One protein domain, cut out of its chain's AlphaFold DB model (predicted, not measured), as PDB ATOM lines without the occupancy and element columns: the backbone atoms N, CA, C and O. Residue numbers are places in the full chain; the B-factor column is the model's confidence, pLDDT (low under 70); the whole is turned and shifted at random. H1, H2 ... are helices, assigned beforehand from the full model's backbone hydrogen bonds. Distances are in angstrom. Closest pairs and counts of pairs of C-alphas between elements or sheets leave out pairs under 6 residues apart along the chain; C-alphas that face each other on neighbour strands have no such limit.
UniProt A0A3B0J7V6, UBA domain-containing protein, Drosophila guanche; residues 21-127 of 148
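Overview. This is residues 21 to 127 of the 148 residues of the protein "UBA domain-containing protein" of Drosophila guanche (UniProt A0A3B0J7V6). The model is a dumbbell-like rod: the long helix H3 is the shaft, H1 and H2 pack at its first end, and H4, H5 and H6 gather round its residues 71 to 86. Between the two groups, residues 63 to 70 of H3 form a bare bridge. The printed part has 107 residues with six named helices, H1 to H6 in order, and no named strand; the class is all helix. It is only just extended, close to loose, with a radius of gyration of the C-alphas of 20.0 A and spans of 65 by 24 by 21 A.

Arrangement. H3, residues 55 to 87, is the hub, with a kink of 35 degrees near residue 68. H2, residues 41 to 50, touches H3 residues 55 to 62, about perpendicular at 87 degrees; the closest C-alphas, Arg 47 and Ala 58, are 4.9 A apart. H1, residues 21 to 36, touches H2 at a steep tilt of 59 degrees, the closest C-alphas, Val 31 and Ala 44, 5.6 A apart. H4, residues 93 to 102, forms a helical hairpin with H3, the closest C-alphas, Gly 85 and Leu 93, 4.5 A apart. H5, residues 104 to 116, touches H3 about perpendicular at 84 degrees, the closest C-alphas, Lys 75 and Thr 109, 6.4 A apart. H6, residues 118 to 126, touches H3, the closest C-alphas, Arg 83 and Leu 125, 5.6 A apart. Every O i to N i+4 pair is within hydrogen-bond range in H1, H2, H4, H5 and H6, and 27 of 29 in H3.

Along the chain. H3 is 46.0 A long and H1 22.9 A. C-alpha 21 is at (215.401, 153.025, 114.721), C-alpha 126 at (172.761, 141.929, 134.096).

Size, cuts and confidence. The C-alphas farthest apart, Ala 21 and Phe 91, are 65.5 A apart. The printed part has no cut, and its links are tight. Residues 21 to 22 and 65 to 71 have pLDDT under 70.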
ATOM      1  N   ALA A  21     214.631 152.205 113.783       63.91
ATOM      2  CA  ALA A  21     215.401 153.025 114.721       63.91
ATOM      3  C   ALA A  21     215.072 154.527 114.610       63.91
ATOM      4  O   ALA A  21     215.161 155.261 115.600       63.91
ATOM      5  N   ILE A  22     214.698 154.994 113.414       68.25
ATOM      6  CA  ILE A  22     214.242 156.372 113.187       68.25
ATOM      7  C   ILE A  22     212.852 156.557 113.802       68.25
ATOM      8  O   ILE A  22     212.659 157.494 114.580       68.25
ATOM      9  N   ASP A  23     211.943 155.613 113.555       71.69
ATOM     10  CA  ASP A  23     210.585 155.632 114.106       71.69
ATOM     11  C   ASP A  23     210.583 155.590 115.641       71.69
ATOM     12  O   ASP A  23     209.806 156.298 116.284       71.69
ATOM     13  N   GLN A  24     211.493 154.830 116.264       77.44
ATOM     14  CA  GLN A  24     211.638 154.808 117.725       77.44
ATOM     15  C   GLN A  24     212.079 156.160 118.294       77.44
ATOM     16  O   GLN A  24     211.450 156.669 119.222       77.44
ATOM     17  N   LYS A  25     213.108 156.791 117.712       82.50
ATOM     18  CA  LYS A  25     213.567 158.120 118.157       82.50
ATOM     19  C   LYS A  25     212.499 159.189 117.967       82.50
ATOM     20  O   LYS A  25     212.395 160.116 118.770       82.50
ATOM     21  N   GLU A  26     211.725 159.095 116.894       82.62
ATOM     22  CA  GLU A  26     210.627 160.018 116.646       82.62
ATOM     23  C   GLU A  26     209.484 159.812 117.645       82.62
ATOM     24  O   GLU A  26     208.981 160.784 118.212       82.62
ATOM     25  N   THR A  27     209.155 158.559 117.957       84.06
ATOM     26  CA  THR A  27     208.168 158.210 118.986       84.06
ATOM     27  C   THR A  27     208.588 158.740 120.359       84.06
ATOM     28  O   THR A  27     207.787 159.375 121.038       84.06
ATOM     29  N   GLU A  28     209.858 158.598 120.749       88.75
ATOM     30  CA  GLU A  28     210.383 159.147 122.011       88.75
ATOM     31  C   GLU A  28     210.263 160.676 122.094       88.75
ATOM     32  O   GLU A  28     209.938 161.224 123.148       88.75
ATOM     33  N   ARG A  29     210.497 161.390 120.985       90.31
ATOM     34  CA  ARG A  29     210.296 162.849 120.938       90.31
ATOM     35  C   ARG A  29     208.829 163.209 121.150       90.31
ATOM     36  O   ARG A  29     208.542 164.136 121.901       90.31
ATOM     37  N   ARG A  30     207.912 162.465 120.528       90.06
ATOM     38  CA  ARG A  30     206.462 162.662 120.669       90.06
ATOM     39  C   ARG A  30     205.988 162.368 122.096       90.06
ATOM     40  O   ARG A  30     205.213 163.145 122.645       90.06
ATOM     41  N   VAL A  31     206.528 161.330 122.739       91.12
ATOM     42  CA  VAL A  31     206.274 161.022 124.160       91.12
ATOM     43  C   VAL A  31     206.708 162.185 125.055       91.12
ATOM     44  O   VAL A  31     205.938 162.606 125.915       91.12
ATOM     45  N   LYS A  32     207.893 162.770 124.820       92.56
ATOM     46  CA  LYS A  32     208.374 163.930 125.595       92.56
ATOM     47  C   LYS A  32     207.458 165.149 125.494       92.56
ATOM     48  O   LYS A  32     207.324 165.867 126.478       92.56
ATOM     49  N   VAL A  33     206.824 165.381 124.342       91.81
ATOM     50  CA  VAL A  33     205.859 166.482 124.171       91.81
ATOM     51  C   VAL A  33     204.644 166.283 125.077       91.81
ATOM     52  O   VAL A  33     204.255 167.210 125.781       91.81
ATOM     53  N   ILE A  34     204.087 165.072 125.118       89.56
ATOM     54  CA  ILE A  34     202.939 164.749 125.979       89.56
ATOM     55  C   ILE A  34     203.342 164.782 127.462       89.56
ATOM     56  O   ILE A  34     202.604 165.304 128.292       89.56
ATOM     57  N   MET A  35     204.548 164.316 127.803       92.94
ATOM     58  CA  MET A  35     205.079 164.436 129.167       92.94
ATOM     59  C   MET A  35     205.268 165.891 129.607       92.94
ATOM     60  O   MET A  35     205.009 166.217 130.761       92.94
ATOM     61  N   ALA A  36     205.675 166.785 128.699       91.25
ATOM     62  CA  ALA A  36     205.803 168.214 128.992       91.25
ATOM     63  C   ALA A  36     204.452 168.884 129.306       91.25
ATOM     64  O   ALA A  36     204.432 169.930 129.947       91.25
ATOM     65  N   MET A  37     203.333 168.271 128.902       88.69
ATOM     66  CA  MET A  37     201.980 168.695 129.286       88.69
ATOM     67  C   MET A  37     201.563 168.195 130.682       88.69
ATOM     68  O   MET A  37     200.491 168.557 131.152       88.69
ATOM     69  N   GLY A  38     202.393 167.385 131.354       88.25
ATOM     70  CA  GLY A  38     202.147 166.874 132.708       88.25
ATOM     71  C   GLY A  38     201.631 165.435 132.775       88.25
ATOM     72  O   GLY A  38     201.392 164.928 133.869       88.25
ATOM     73  N   TYR A  39     201.479 164.751 131.639       87.94
ATOM     74  CA  TYR A  39     201.027 163.358 131.618       87.94
ATOM     75  C   TYR A  39     202.173 162.372 131.903       87.94
ATOM     76  O   TYR A  39     203.307 162.584 131.462       87.94
ATOM     77  N   PRO A  40     201.904 161.250 132.593       88.44
ATOM     78  CA  PRO A  40     202.922 160.248 132.878       88.44
ATOM     79  C   PRO A  40     203.365 159.509 131.606       88.44
ATOM     80  O   PRO A  40     202.579 159.256 130.692       88.44
ATOM     81  N   GLU A  41     204.636 159.104 131.571       87.69
ATOM     82  CA  GLU A  41     205.265 158.492 130.392       87.69
ATOM     83  C   GLU A  41     204.542 157.225 129.903       87.69
ATOM     84  O   GLU A  41     204.375 157.029 128.697       87.69
ATOM     85  N   GLY A  42     204.085 156.372 130.826       85.88
ATOM     86  CA  GLY A  42     203.366 155.141 130.483       85.88
ATOM     87  C   GLY A  42     202.065 155.412 129.723       85.88
ATOM     88  O   GLY A  42     201.782 154.760 128.718       85.88
ATOM     89  N   LEU A  43     201.326 156.437 130.152       85.12
ATOM     90  CA  LEU A  43     200.074 156.862 129.530       85.12
ATOM     91  C   LEU A  43     200.337 157.519 128.168       85.12
ATOM     92  O   LEU A  43     199.686 157.187 127.180       85.12
ATOM     93  N   ALA A  44     201.363 158.371 128.087       88.62
ATOM     94  CA  ALA A  44     201.786 159.009 126.843       88.62
ATOM     95  C   ALA A  44     202.160 157.985 125.758       88.62
ATOM     96  O   ALA A  44     201.730 158.113 124.613       88.62
ATOM     97  N   ARG A  45     202.924 156.940 126.112       89.38
ATOM     98  CA  ARG A  45     203.287 155.854 125.184       89.38
ATOM     99  C   ARG A  45     202.070 155.052 124.735       89.38
ATOM    100  O   ARG A  45     201.941 154.769 123.546       89.38
ATOM    101  N   SER A  46     201.183 154.707 125.667       87.38
ATOM    102  CA  SER A  46     199.957 153.966 125.362       87.38
ATOM    103  C   SER A  46     199.064 154.743 124.388       87.38
ATOM    104  O   SER A  46     198.697 154.214 123.339       87.38
ATOM    105  N   ARG A  47     198.828 156.031 124.656       88.06
ATOM    106  CA  ARG A  47     197.973 156.884 123.816       88.06
ATOM    107  C   ARG A  47     198.591 157.216 122.475       88.06
ATOM    108  O   ARG A  47     197.877 157.265 121.482       88.06
ATOM    109  N   LEU A  48     199.911 157.379 122.403       89.81
ATOM    110  CA  LEU A  48     200.601 157.501 121.119       89.81
ATOM    111  C   LEU A  48     200.489 156.222 120.295       89.81
ATOM    112  O   LEU A  48     200.241 156.315 119.096       89.81
ATOM    113  N   SER A  49     200.607 155.047 120.914       88.44
ATOM    114  CA  SER A  49     200.417 153.775 120.213       88.44
ATOM    115  C   SER A  49     199.002 153.656 119.641       88.44
ATOM    116  O   SER A  49     198.835 153.280 118.483       88.44
ATOM    117  N   GLU A  50     197.986 154.022 120.421       86.38
ATOM    118  CA  GLU A  50     196.578 153.998 120.002       86.38
ATOM    119  C   GLU A  50     196.259 155.056 118.930       86.38
ATOM    120  O   GLU A  50     195.521 154.814 117.971       86.38
ATOM    121  N   ALA A  51     196.894 156.223 119.031       87.31
ATOM    122  CA  ALA A  51     196.748 157.321 118.087       87.31
ATOM    123  C   ALA A  51     197.520 157.124 116.769       87.31
ATOM    124  O   ALA A  51     197.423 157.980 115.886       87.31
ATOM    125  N   GLY A  52     198.278 156.032 116.605       86.50
ATOM    126  CA  GLY A  52     199.122 155.810 115.426       86.50
ATOM    127  C   GLY A  52     200.315 156.769 115.378       86.50
ATOM    128  O   GLY A  52     200.634 157.340 114.338       86.50
ATOM    129  N   ASN A  53     200.938 156.994 116.534       86.19
ATOM    130  CA  ASN A  53     201.993 157.966 116.802       86.19
ATOM    131  C   ASN A  53     201.587 159.434 116.574       86.19
ATOM    132  O   ASN A  53     202.459 160.295 116.551       86.19
ATOM    133  N   ASN A  54     200.309 159.780 116.420       89.06
ATOM    134  CA  ASN A  54     199.889 161.177 116.280       89.06
ATOM    135  C   ASN A  54     199.721 161.847 117.662       89.06
ATOM    136  O   ASN A  54     198.921 161.389 118.474       89.06
ATOM    137  N   VAL A  55     200.458 162.937 117.919       89.38
ATOM    138  CA  VAL A  55     200.439 163.656 119.208       89.38
ATOM    139  C   VAL A  55     199.090 164.321 119.473       89.38
ATOM    140  O   VAL A  55     198.556 164.173 120.565       89.38
ATOM    141  N   GLU A  56     198.519 165.018 118.492       89.31
ATOM    142  CA  GLU A  56     197.245 165.733 118.652       89.31
ATOM    143  C   GLU A  56     196.115 164.754 118.970       89.31
ATOM    144  O   GLU A  56     195.343 164.950 119.906       89.31
ATOM    145  N   ARG A  57     196.077 163.635 118.240       88.06
ATOM    146  CA  ARG A  57     195.098 162.574 118.484       88.06
ATOM    147  C   ARG A  57     195.309 161.898 119.842       88.06
ATOM    148  O   ARG A  57     194.329 161.614 120.517       88.06
ATOM    149  N   ALA A  58     196.554 161.674 120.262       88.69
ATOM    150  CA  ALA A  58     196.851 161.122 121.586       88.69
ATOM    151  C   ALA A  58     196.391 162.060 122.713       88.69
ATOM    152  O   ALA A  58     195.843 161.593 123.705       88.69
ATOM    153  N   VAL A  59     196.565 163.375 122.546       88.00
ATOM    154  CA  VAL A  59     196.084 164.380 123.505       88.00
ATOM    155  C   VAL A  59     194.557 164.422 123.536       88.00
ATOM    156  O   VAL A  59     193.988 164.449 124.620       88.00
ATOM    157  N   ASN A  60     193.879 164.339 122.390       85.88
ATOM    158  CA  ASN A  60     192.415 164.268 122.369       85.88
ATOM    159  C   ASN A  60     191.891 163.029 123.108       85.88
ATOM    160  O   ASN A  60     190.983 163.159 123.917       85.88
ATOM    161  N   LEU A  61     192.520 161.862 122.924       84.19
ATOM    162  CA  LEU A  61     192.163 160.648 123.669       84.19
ATOM    163  C   LEU A  61     192.401 160.787 125.180       84.19
ATOM    164  O   LEU A  61     191.675 160.195 125.971       84.19
ATOM    165  N   LEU A  62     193.434 161.528 125.594       83.62
ATOM    166  CA  LEU A  62     193.687 161.826 127.009       83.62
ATOM    167  C   LEU A  62     192.609 162.744 127.595       83.62
ATOM    168  O   LEU A  62     192.185 162.556 128.732       83.62
ATOM    169  N   LEU A  63     192.159 163.727 126.818       81.50
ATOM    170  CA  LEU A  63     191.123 164.671 127.230       81.50
ATOM    171  C   LEU A  63     189.733 164.021 127.271       81.50
ATOM    172  O   LEU A  63     188.996 164.243 128.230       81.50
ATOM    173  N   GLU A  64     189.389 163.207 126.270       72.31
ATOM    174  CA  GLU A  64     188.108 162.493 126.189       72.31
ATOM    175  C   GLU A  64     187.921 161.545 127.381       72.31
ATOM    176  O   GLU A  64     186.904 161.618 128.071       72.31
ATOM    177  N   GLU A  65     188.939 160.753 127.723       63.75
ATOM    178  CA  GLU A  65     188.862 159.826 128.859       63.75
ATOM    179  C   GLU A  65     188.619 160.544 130.196       63.75
ATOM    180  O   GLU A  65     187.773 160.114 130.981       63.75
ATOM    181  N   HIS A  66     189.281 161.681 130.436       55.38
ATOM    182  CA  HIS A  66     189.042 162.475 131.645       55.38
ATOM    183  C   HIS A  66     187.615 163.039 131.717       55.38
ATOM    184  O   HIS A  66     187.067 163.211 132.809       55.38
ATOM    185  N   THR A  67     186.981 163.312 130.575       54.56
ATOM    186  CA  THR A  67     185.571 163.727 130.540       54.56
ATOM    187  C   THR A  67     184.599 162.552 130.662       54.56
ATOM    188  O   THR A  67     183.511 162.705 131.230       54.56
ATOM    189  N   ASP A  68     185.010 161.366 130.219       57.75
ATOM    190  CA  ASP A  68     184.191 160.159 130.213       57.75
ATOM    191  C   ASP A  68     184.138 159.455 131.572       57.75
ATOM    192  O   ASP A  68     183.119 158.837 131.877       57.75
ATOM    193  N   GLU A  69     185.145 159.579 132.445       59.88
ATOM    194  CA  GLU A  69     185.104 158.967 133.786       59.88
ATOM    195  C   GLU A  69     183.887 159.431 134.606       59.88
ATOM    196  O   GLU A  69     183.169 158.625 135.214       59.88
ATOM    197  N   HIS A  70     183.591 160.732 134.581       60.16
ATOM    198  CA  HIS A  70     182.419 161.290 135.256       60.16
ATOM    199  C   HIS A  70     181.102 160.848 134.599       60.16
ATOM    200  O   HIS A  70     180.099 160.639 135.294       60.16
ATOM    201  N   GLY A  71     181.100 160.679 133.274       67.44
ATOM    202  CA  GLY A  71     179.972 160.135 132.520       67.44
ATOM    203  C   GLY A  71     179.714 158.666 132.852       67.44
ATOM    204  O   GLY A  71     178.577 158.283 133.118       67.44
ATOM    205  N   LEU A  72     180.769 157.856 132.935       73.69
ATOM    206  CA  LEU A  72     180.731 156.432 133.261       73.69
ATOM    207  C   LEU A  72     180.225 156.186 134.683       73.69
ATOM    208  O   LEU A  72     179.368 155.323 134.878       73.69
ATOM    209  N   ARG A  73     180.669 156.973 135.672       77.00
ATOM    210  CA  ARG A  73     180.140 156.895 137.048       77.00
ATOM    211  C   ARG A  73     178.643 157.196 137.095       77.00
ATOM    212  O   ARG A  73     177.878 156.458 137.716       77.00
ATOM    213  N   ARG A  74     178.196 158.244 136.397       79.88
ATOM    214  CA  ARG A  74     176.769 158.590 136.314       79.88
ATOM    215  C   ARG A  74     175.967 157.509 135.599       79.88
ATOM    216  O   ARG A  74     174.906 157.124 136.080       79.88
ATOM    217  N   LYS A  75     176.503 156.973 134.502       81.38
ATOM    218  CA  LYS A  75     175.931 155.852 133.751       81.38
ATOM    219  C   LYS A  75     175.716 154.646 134.664       81.38
ATOM    220  O   LYS A  75     174.613 154.113 134.708       81.38
ATOM    221  N   ARG A  76     176.730 154.271 135.453       82.69
ATOM    222  CA  ARG A  76     176.639 153.183 136.441       82.69
ATOM    223  C   ARG A  76     175.555 153.444 137.484       82.69
ATOM    224  O   ARG A  76     174.733 152.561 137.711       82.69
ATOM    225  N   ARG A  77     175.496 154.650 138.066       83.62
ATOM    226  CA  ARG A  77     174.439 155.023 139.027       83.62
ATOM    227  C   ARG A  77     173.044 154.930 138.405       83.62
ATOM    228  O   ARG A  77     172.183 154.268 138.974       83.62
ATOM    229  N   CYS A  78     172.837 155.501 137.215       84.19
ATOM    230  CA  CYS A  78     171.537 155.441 136.545       84.19
ATOM    231  C   CYS A  78     171.156 153.984 136.185       84.19
ATOM    232  O   CYS A  78     170.005 153.596 136.369       84.19
ATOM    233  N   ILE A  79     172.103 153.141 135.752       86.56
ATOM    234  CA  ILE A  79     171.857 151.704 135.508       86.56
ATOM    235  C   ILE A  79     171.497 150.973 136.810       86.56
ATOM    236  O   ILE A  79     170.569 150.167 136.814       86.56
ATOM    237  N   LYS A  80     172.181 151.266 137.922       85.19
ATOM    238  CA  LYS A  80     171.903 150.670 139.240       85.19
ATOM    239  C   LYS A  80     170.509 151.038 139.745       85.19
ATOM    240  O   LYS A  80     169.773 150.159 140.185       85.19
ATOM    241  N   GLU A  81     170.115 152.306 139.642       84.75
ATOM    242  CA  GLU A  81     168.761 152.736 140.014       84.75
ATOM    243  C   GLU A  81     167.688 152.076 139.145       84.75
ATOM    244  O   GLU A  81     166.697 151.559 139.670       84.75
ATOM    245  N   LEU A  82     167.916 152.019 137.831       86.31
ATOM    246  CA  LEU A  82     167.001 151.363 136.903       86.31
ATOM    247  C   LEU A  82     166.875 149.863 137.207       86.31
ATOM    248  O   LEU A  82     165.768 149.327 137.240       86.31
ATOM    249  N   ARG A  83     167.995 149.195 137.496       86.19
ATOM    250  CA  ARG A  83     168.038 147.786 137.905       86.19
ATOM    251  C   ARG A  83     167.267 147.549 139.197       86.19
ATOM    252  O   ARG A  83     166.483 146.608 139.256       86.19
ATOM    253  N   ASN A  84     167.465 148.388 140.211       84.12
ATOM    254  CA  ASN A  84     166.759 148.273 141.487       84.12
ATOM    255  C   ASN A  84     165.242 148.430 141.307       84.12
ATOM    256  O   ASN A  84     164.473 147.720 141.949       84.12
ATOM    257  N   GLY A  85     164.803 149.308 140.400       85.75
ATOM    258  CA  GLY A  85     163.391 149.430 140.039       85.75
ATOM    259  C   GLY A  85     162.854 148.236 139.241       85.75
ATOM    260  O   GLY A  85     161.734 147.808 139.477       85.75
ATOM    261  N   LEU A  86     163.631 147.685 138.304       85.75
ATOM    262  CA  LEU A  86     163.190 146.583 137.437       85.75
ATOM    263  C   LEU A  86     163.191 145.217 138.136       85.75
ATOM    264  O   LEU A  86     162.280 144.423 137.918       85.75
ATOM    265  N   LEU A  87     164.223 144.932 138.935       82.19
ATOM    266  CA  LEU A  87     164.425 143.640 139.604       82.19
ATOM    267  C   LEU A  87     163.977 143.635 141.070       82.19
ATOM    268  O   LEU A  87     163.815 142.560 141.640       82.19
ATOM    269  N   GLY A  88     163.824 144.808 141.688       82.44
ATOM    270  CA  GLY A  88     163.364 144.946 143.070       82.44
ATOM    271  C   GLY A  88     161.846 145.058 143.143       82.44
ATOM    272  O   GLY A  88     161.162 144.072 143.400       82.44
ATOM    273  N   ASP A  89     161.323 146.265 142.915       83.81
ATOM    274  CA  ASP A  89     159.880 146.527 142.903       83.81
ATOM    275  C   ASP A  89     159.431 147.112 141.551       83.81
ATOM    276  O   ASP A  89     159.492 148.335 141.347       83.81
ATOM    277  N   PRO A  90     158.934 146.264 140.631       84.25
ATOM    278  CA  PRO A  90     158.522 146.702 139.303       84.25
ATOM    279  C   PRO A  90     157.338 147.674 139.348       84.25
ATOM    280  O   PRO A  90     157.181 148.492 138.439       84.25
ATOM    281  N   PHE A  91     156.521 147.647 140.408       85.06
ATOM    282  CA  PHE A  91     155.404 148.577 140.554       85.06
ATOM    283  C   PHE A  91     155.881 149.985 140.916       85.06
ATOM    284  O   PHE A  91     155.225 150.953 140.541       85.06
ATOM    285  N   ALA A  92     157.038 150.130 141.566       86.31
ATOM    286  CA  ALA A  92     157.639 151.423 141.889       86.31
ATOM    287  C   ALA A  92     158.532 151.993 140.769       86.31
ATOM    288  O   ALA A  92     158.940 153.156 140.842       86.31
ATOM    289  N   LEU A  93     158.812 151.220 139.713       87.31
ATOM    290  CA  LEU A  93     159.722 151.611 138.632       87.31
ATOM    291  C   LEU A  93     159.358 152.955 137.991       87.31
ATOM    292  O   LEU A  93     160.239 153.780 137.772       87.31
ATOM    293  N   HIS A  94     158.076 153.194 137.712       87.25
ATOM    294  CA  HIS A  94     157.626 154.433 137.073       87.25
ATOM    295  C   HIS A  94     157.984 155.677 137.902       87.25
ATOM    296  O   HIS A  94     158.459 156.659 137.340       87.25
ATOM    297  N   LYS A  95     157.856 155.604 139.235       87.44
ATOM    298  CA  LYS A  95     158.251 156.688 140.149       87.44
ATOM    299  C   LYS A  95     159.763 156.878 140.180       87.44
ATOM    300  O   LYS A  95     160.237 158.007 140.256       87.44
ATOM    301  N   ASN A  96     160.523 155.786 140.104       86.94
ATOM    302  CA  ASN A  96     161.981 155.851 140.033       86.94
ATOM    303  C   ASN A  96     162.443 156.494 138.721       86.94
ATOM    304  O   ASN A  96     163.282 157.387 138.758       86.94
ATOM    305  N   ILE A  97     161.855 156.116 137.582       88.81
ATOM    306  CA  ILE A  97     162.143 156.746 136.286       88.81
ATOM    307  C   ILE A  97     161.760 158.227 136.323       88.81
ATOM    308  O   ILE A  97     162.555 159.062 135.911       88.81
ATOM    309  N   GLU A  98     160.587 158.572 136.853       91.06
ATOM    310  CA  GLU A  98     160.157 159.966 136.985       91.06
ATOM    311  C   GLU A  98     161.145 160.788 137.825       91.06
ATOM    312  O   GLU A  98     161.581 161.853 137.393       91.06
ATOM    313  N   ARG A  99     161.592 160.258 138.971       88.50
ATOM    314  CA  ARG A  99     162.635 160.875 139.805       88.50
ATOM    315  C   ARG A  99     163.962 161.026 139.057       88.50
ATOM    316  O   ARG A  99     164.584 162.080 139.123       88.50
ATOM    317  N   MET A 100     164.396 160.002 138.326       86.06
ATOM    318  CA  MET A 100     165.628 160.055 137.528       86.06
ATOM    319  C   MET A 100     165.536 161.082 136.392       86.06
ATOM    320  O   MET A 100     166.529 161.725 136.061       86.06
ATOM    321  N   MET A 101     164.347 161.263 135.814       87.88
ATOM    322  CA  MET A 101     164.091 162.241 134.756       87.88
ATOM    323  C   MET A 101     164.035 163.687 135.273       87.88
ATOM    324  O   MET A 101     164.225 164.614 134.487       87.88
ATOM    325  N   GLN A 102     163.813 163.900 136.576       89.12
ATOM    326  CA  GLN A 102     163.900 165.226 137.203       89.12
ATOM    327  C   GLN A 102     165.349 165.727 137.299       89.12
ATOM    328  O   GLN A 102     165.590 166.932 137.198       89.12
ATOM    329  N   ASP A 103     166.328 164.826 137.438       88.44
ATOM    330  CA  ASP A 103     167.736 165.190 137.304       88.44
ATOM    331  C   ASP A 103     168.099 165.316 135.821       88.44
ATOM    332  O   ASP A 103     168.255 164.327 135.104       88.44
ATOM    333  N   ARG A 104     168.315 166.557 135.366       84.62
ATOM    334  CA  ARG A 104     168.712 166.872 133.985       84.62
ATOM    335  C   ARG A 104     169.913 166.047 133.514       84.62
ATOM    336  O   ARG A 104     169.980 165.699 132.337       84.62
ATOM    337  N   ARG A 105     170.861 165.745 134.403       82.69
ATOM    338  CA  ARG A 105     172.073 164.995 134.062       82.69
ATOM    339  C   ARG A 105     171.788 163.503 133.915       82.69
ATOM    340  O   ARG A 105     172.274 162.909 132.956       82.69
ATOM    341  N   CYS A 106     171.011 162.900 134.817       83.88
ATOM    342  CA  CYS A 106     170.624 161.493 134.673       83.88
ATOM    343  C   CYS A 106     169.649 161.310 133.500       83.88
ATOM    344  O   CYS A 106     169.821 160.367 132.738       83.88
ATOM    345  N   ALA A 107     168.726 162.248 133.260       86.38
ATOM    346  CA  ALA A 107     167.822 162.238 132.107       86.38
ATOM    347  C   ALA A 107     168.571 162.236 130.763       86.38
ATOM    348  O   ALA A 107     168.253 161.447 129.871       86.38
ATOM    349  N   GLN A 108     169.593 163.088 130.620       86.31
ATOM    350  CA  GLN A 108     170.459 163.108 129.436       86.31
ATOM    351  C   GLN A 108     171.185 161.774 129.252       86.31
ATOM    352  O   GLN A 108     171.080 161.166 128.189       86.31
ATOM    353  N   THR A 109     171.833 161.264 130.303       83.62
ATOM    354  CA  THR A 109     172.525 159.969 130.244       83.62
ATOM    355  C   THR A 109     171.559 158.823 129.931       83.62
ATOM    356  O   THR A 109     171.877 157.967 129.113       83.62
ATOM    357  N   LEU A 110     170.357 158.811 130.514       84.62
ATOM    358  CA  LEU A 110     169.327 157.805 130.240       84.62
ATOM    359  C   LEU A 110     168.882 157.850 128.771       84.62
ATOM    360  O   LEU A 110     168.766 156.811 128.127       84.62
ATOM    361  N   THR A 111     168.704 159.054 128.229       86.88
ATOM    362  CA  THR A 111     168.312 159.282 126.833       86.88
ATOM    363  C   THR A 111     169.389 158.800 125.862       86.88
ATOM    364  O   THR A 111     169.088 158.075 124.917       86.88
ATOM    365  N   GLU A 112     170.654 159.153 126.101       84.06
ATOM    366  CA  GLU A 112     171.797 158.707 125.290       84.06
ATOM    367  C   GLU A 112     171.955 157.187 125.319       84.06
ATOM    368  O   GLU A 112     172.172 156.546 124.288       84.06
ATOM    369  N   MET A 113     171.809 156.605 126.509       80.00
ATOM    370  CA  MET A 113     171.873 155.168 126.693       80.00
ATOM    371  C   MET A 113     170.787 154.461 125.870       80.00
ATOM    372  O   MET A 113     171.099 153.538 125.116       80.00
ATOM    373  N   VAL A 114     169.526 154.893 125.975       83.00
ATOM    374  CA  VAL A 114     168.392 154.242 125.294       83.00
ATOM    375  C   VAL A 114     168.452 154.433 123.774       83.00
ATOM    376  O   VAL A 114     168.161 153.492 123.037       83.00
ATOM    377  N   ASN A 115     168.884 155.604 123.297       85.12
ATOM    378  CA  ASN A 115     168.847 155.950 121.872       85.12
ATOM    379  C   ASN A 115     170.007 155.387 121.034       85.12
ATOM    380  O   ASN A 115     169.899 155.369 119.811       85.12
ATOM    381  N   GLY A 116     171.108 154.937 121.644       76.44
ATOM    382  CA  GLY A 116     172.269 154.459 120.877       76.44
ATOM    383  C   GLY A 116     173.073 153.324 121.504       76.44
ATOM    384  O   GLY A 116     173.976 152.805 120.855       76.44
ATOM    385  N   ARG A 117     172.781 152.931 122.750       78.62
ATOM    386  CA  ARG A 117     173.609 151.994 123.530       78.62
ATOM    387  C   ARG A 117     172.770 150.981 124.318       78.62
ATOM    388  O   ARG A 117     173.194 150.500 125.367       78.62
ATOM    389  N   SER A 118     171.584 150.626 123.818       82.25
ATOM    390  CA  SER A 118     170.636 149.732 124.506       82.25
ATOM    391  C   SER A 118     171.247 148.382 124.909       82.25
ATOM    392  O   SER A 118     170.952 147.867 125.986       82.25
ATOM    393  N   LEU A 119     172.155 147.837 124.093       81.81
ATOM    394  CA  LEU A 119     172.871 146.593 124.386       81.81
ATOM    395  C   LEU A 119     173.820 146.727 125.587       81.81
ATOM    396  O   LEU A 119     173.854 145.842 126.439       81.81
ATOM    397  N   GLU A 120     174.527 147.852 125.701       78.56
ATOM    398  CA  GLU A 120     175.399 148.137 126.846       78.56
ATOM    399  C   GLU A 120     174.592 148.315 128.138       78.56
ATOM    400  O   GLU A 120     175.043 147.907 129.206       78.56
ATOM    401  N   ILE A 121     173.383 148.891 128.054       81.94
ATOM    402  CA  ILE A 121     172.475 148.977 129.209       81.94
ATOM    403  C   ILE A 121     172.064 147.581 129.648       81.94
ATOM    404  O   ILE A 121     172.165 147.268 130.828       81.94
ATOM    405  N   MET A 122     171.581 146.749 128.721       82.94
ATOM    406  CA  MET A 122     171.115 145.405 129.061       82.94
ATOM    407  C   MET A 122     172.239 144.574 129.681       82.94
ATOM    408  O   MET A 122     172.000 143.885 130.668       82.94
ATOM    409  N   GLN A 123     173.471 144.699 129.178       82.50
ATOM    410  CA  GLN A 123     174.643 144.097 129.816       82.50
ATOM    411  C   GLN A 123     174.897 144.669 131.215       82.50
ATOM    412  O   GLN A 123     175.047 143.896 132.152       82.50
ATOM    413  N   GLY A 124     174.870 145.993 131.393       79.62
ATOM    414  CA  GLY A 124     175.062 146.621 132.705       79.62
ATOM    415  C   GLY A 124     173.968 146.294 133.731       79.62
ATOM    416  O   GLY A 124     174.245 146.223 134.924       79.62
ATOM    417  N   LEU A 125     172.729 146.056 133.290       82.81
ATOM    418  CA  LEU A 125     171.629 145.604 134.151       82.81
ATOM    419  C   LEU A 125     171.838 144.163 134.636       82.81
ATOM    420  O   LEU A 125     171.449 143.829 135.754       82.81
ATOM    421  N   LEU A 126     172.443 143.324 133.793       82.75
ATOM    422  CA  LEU A 126     172.761 141.929 134.096       82.75
ATOM    423  C   LEU A 126     174.103 141.771 134.820       82.75
ATOM    424  O   LEU A 126     174.354 140.716 135.399       82.75
ATOM    425  N   ASP A 127     174.954 142.796 134.811       77.50
ATOM    426  CA  ASP A 127     176.250 142.759 135.470       77.50
ATOM    427  C   ASP A 127     176.095 142.844 136.999       77.50
ATOM    428  O   ASP A 127     175.855 143.894 137.605       77.50
TER     429      ASP A 127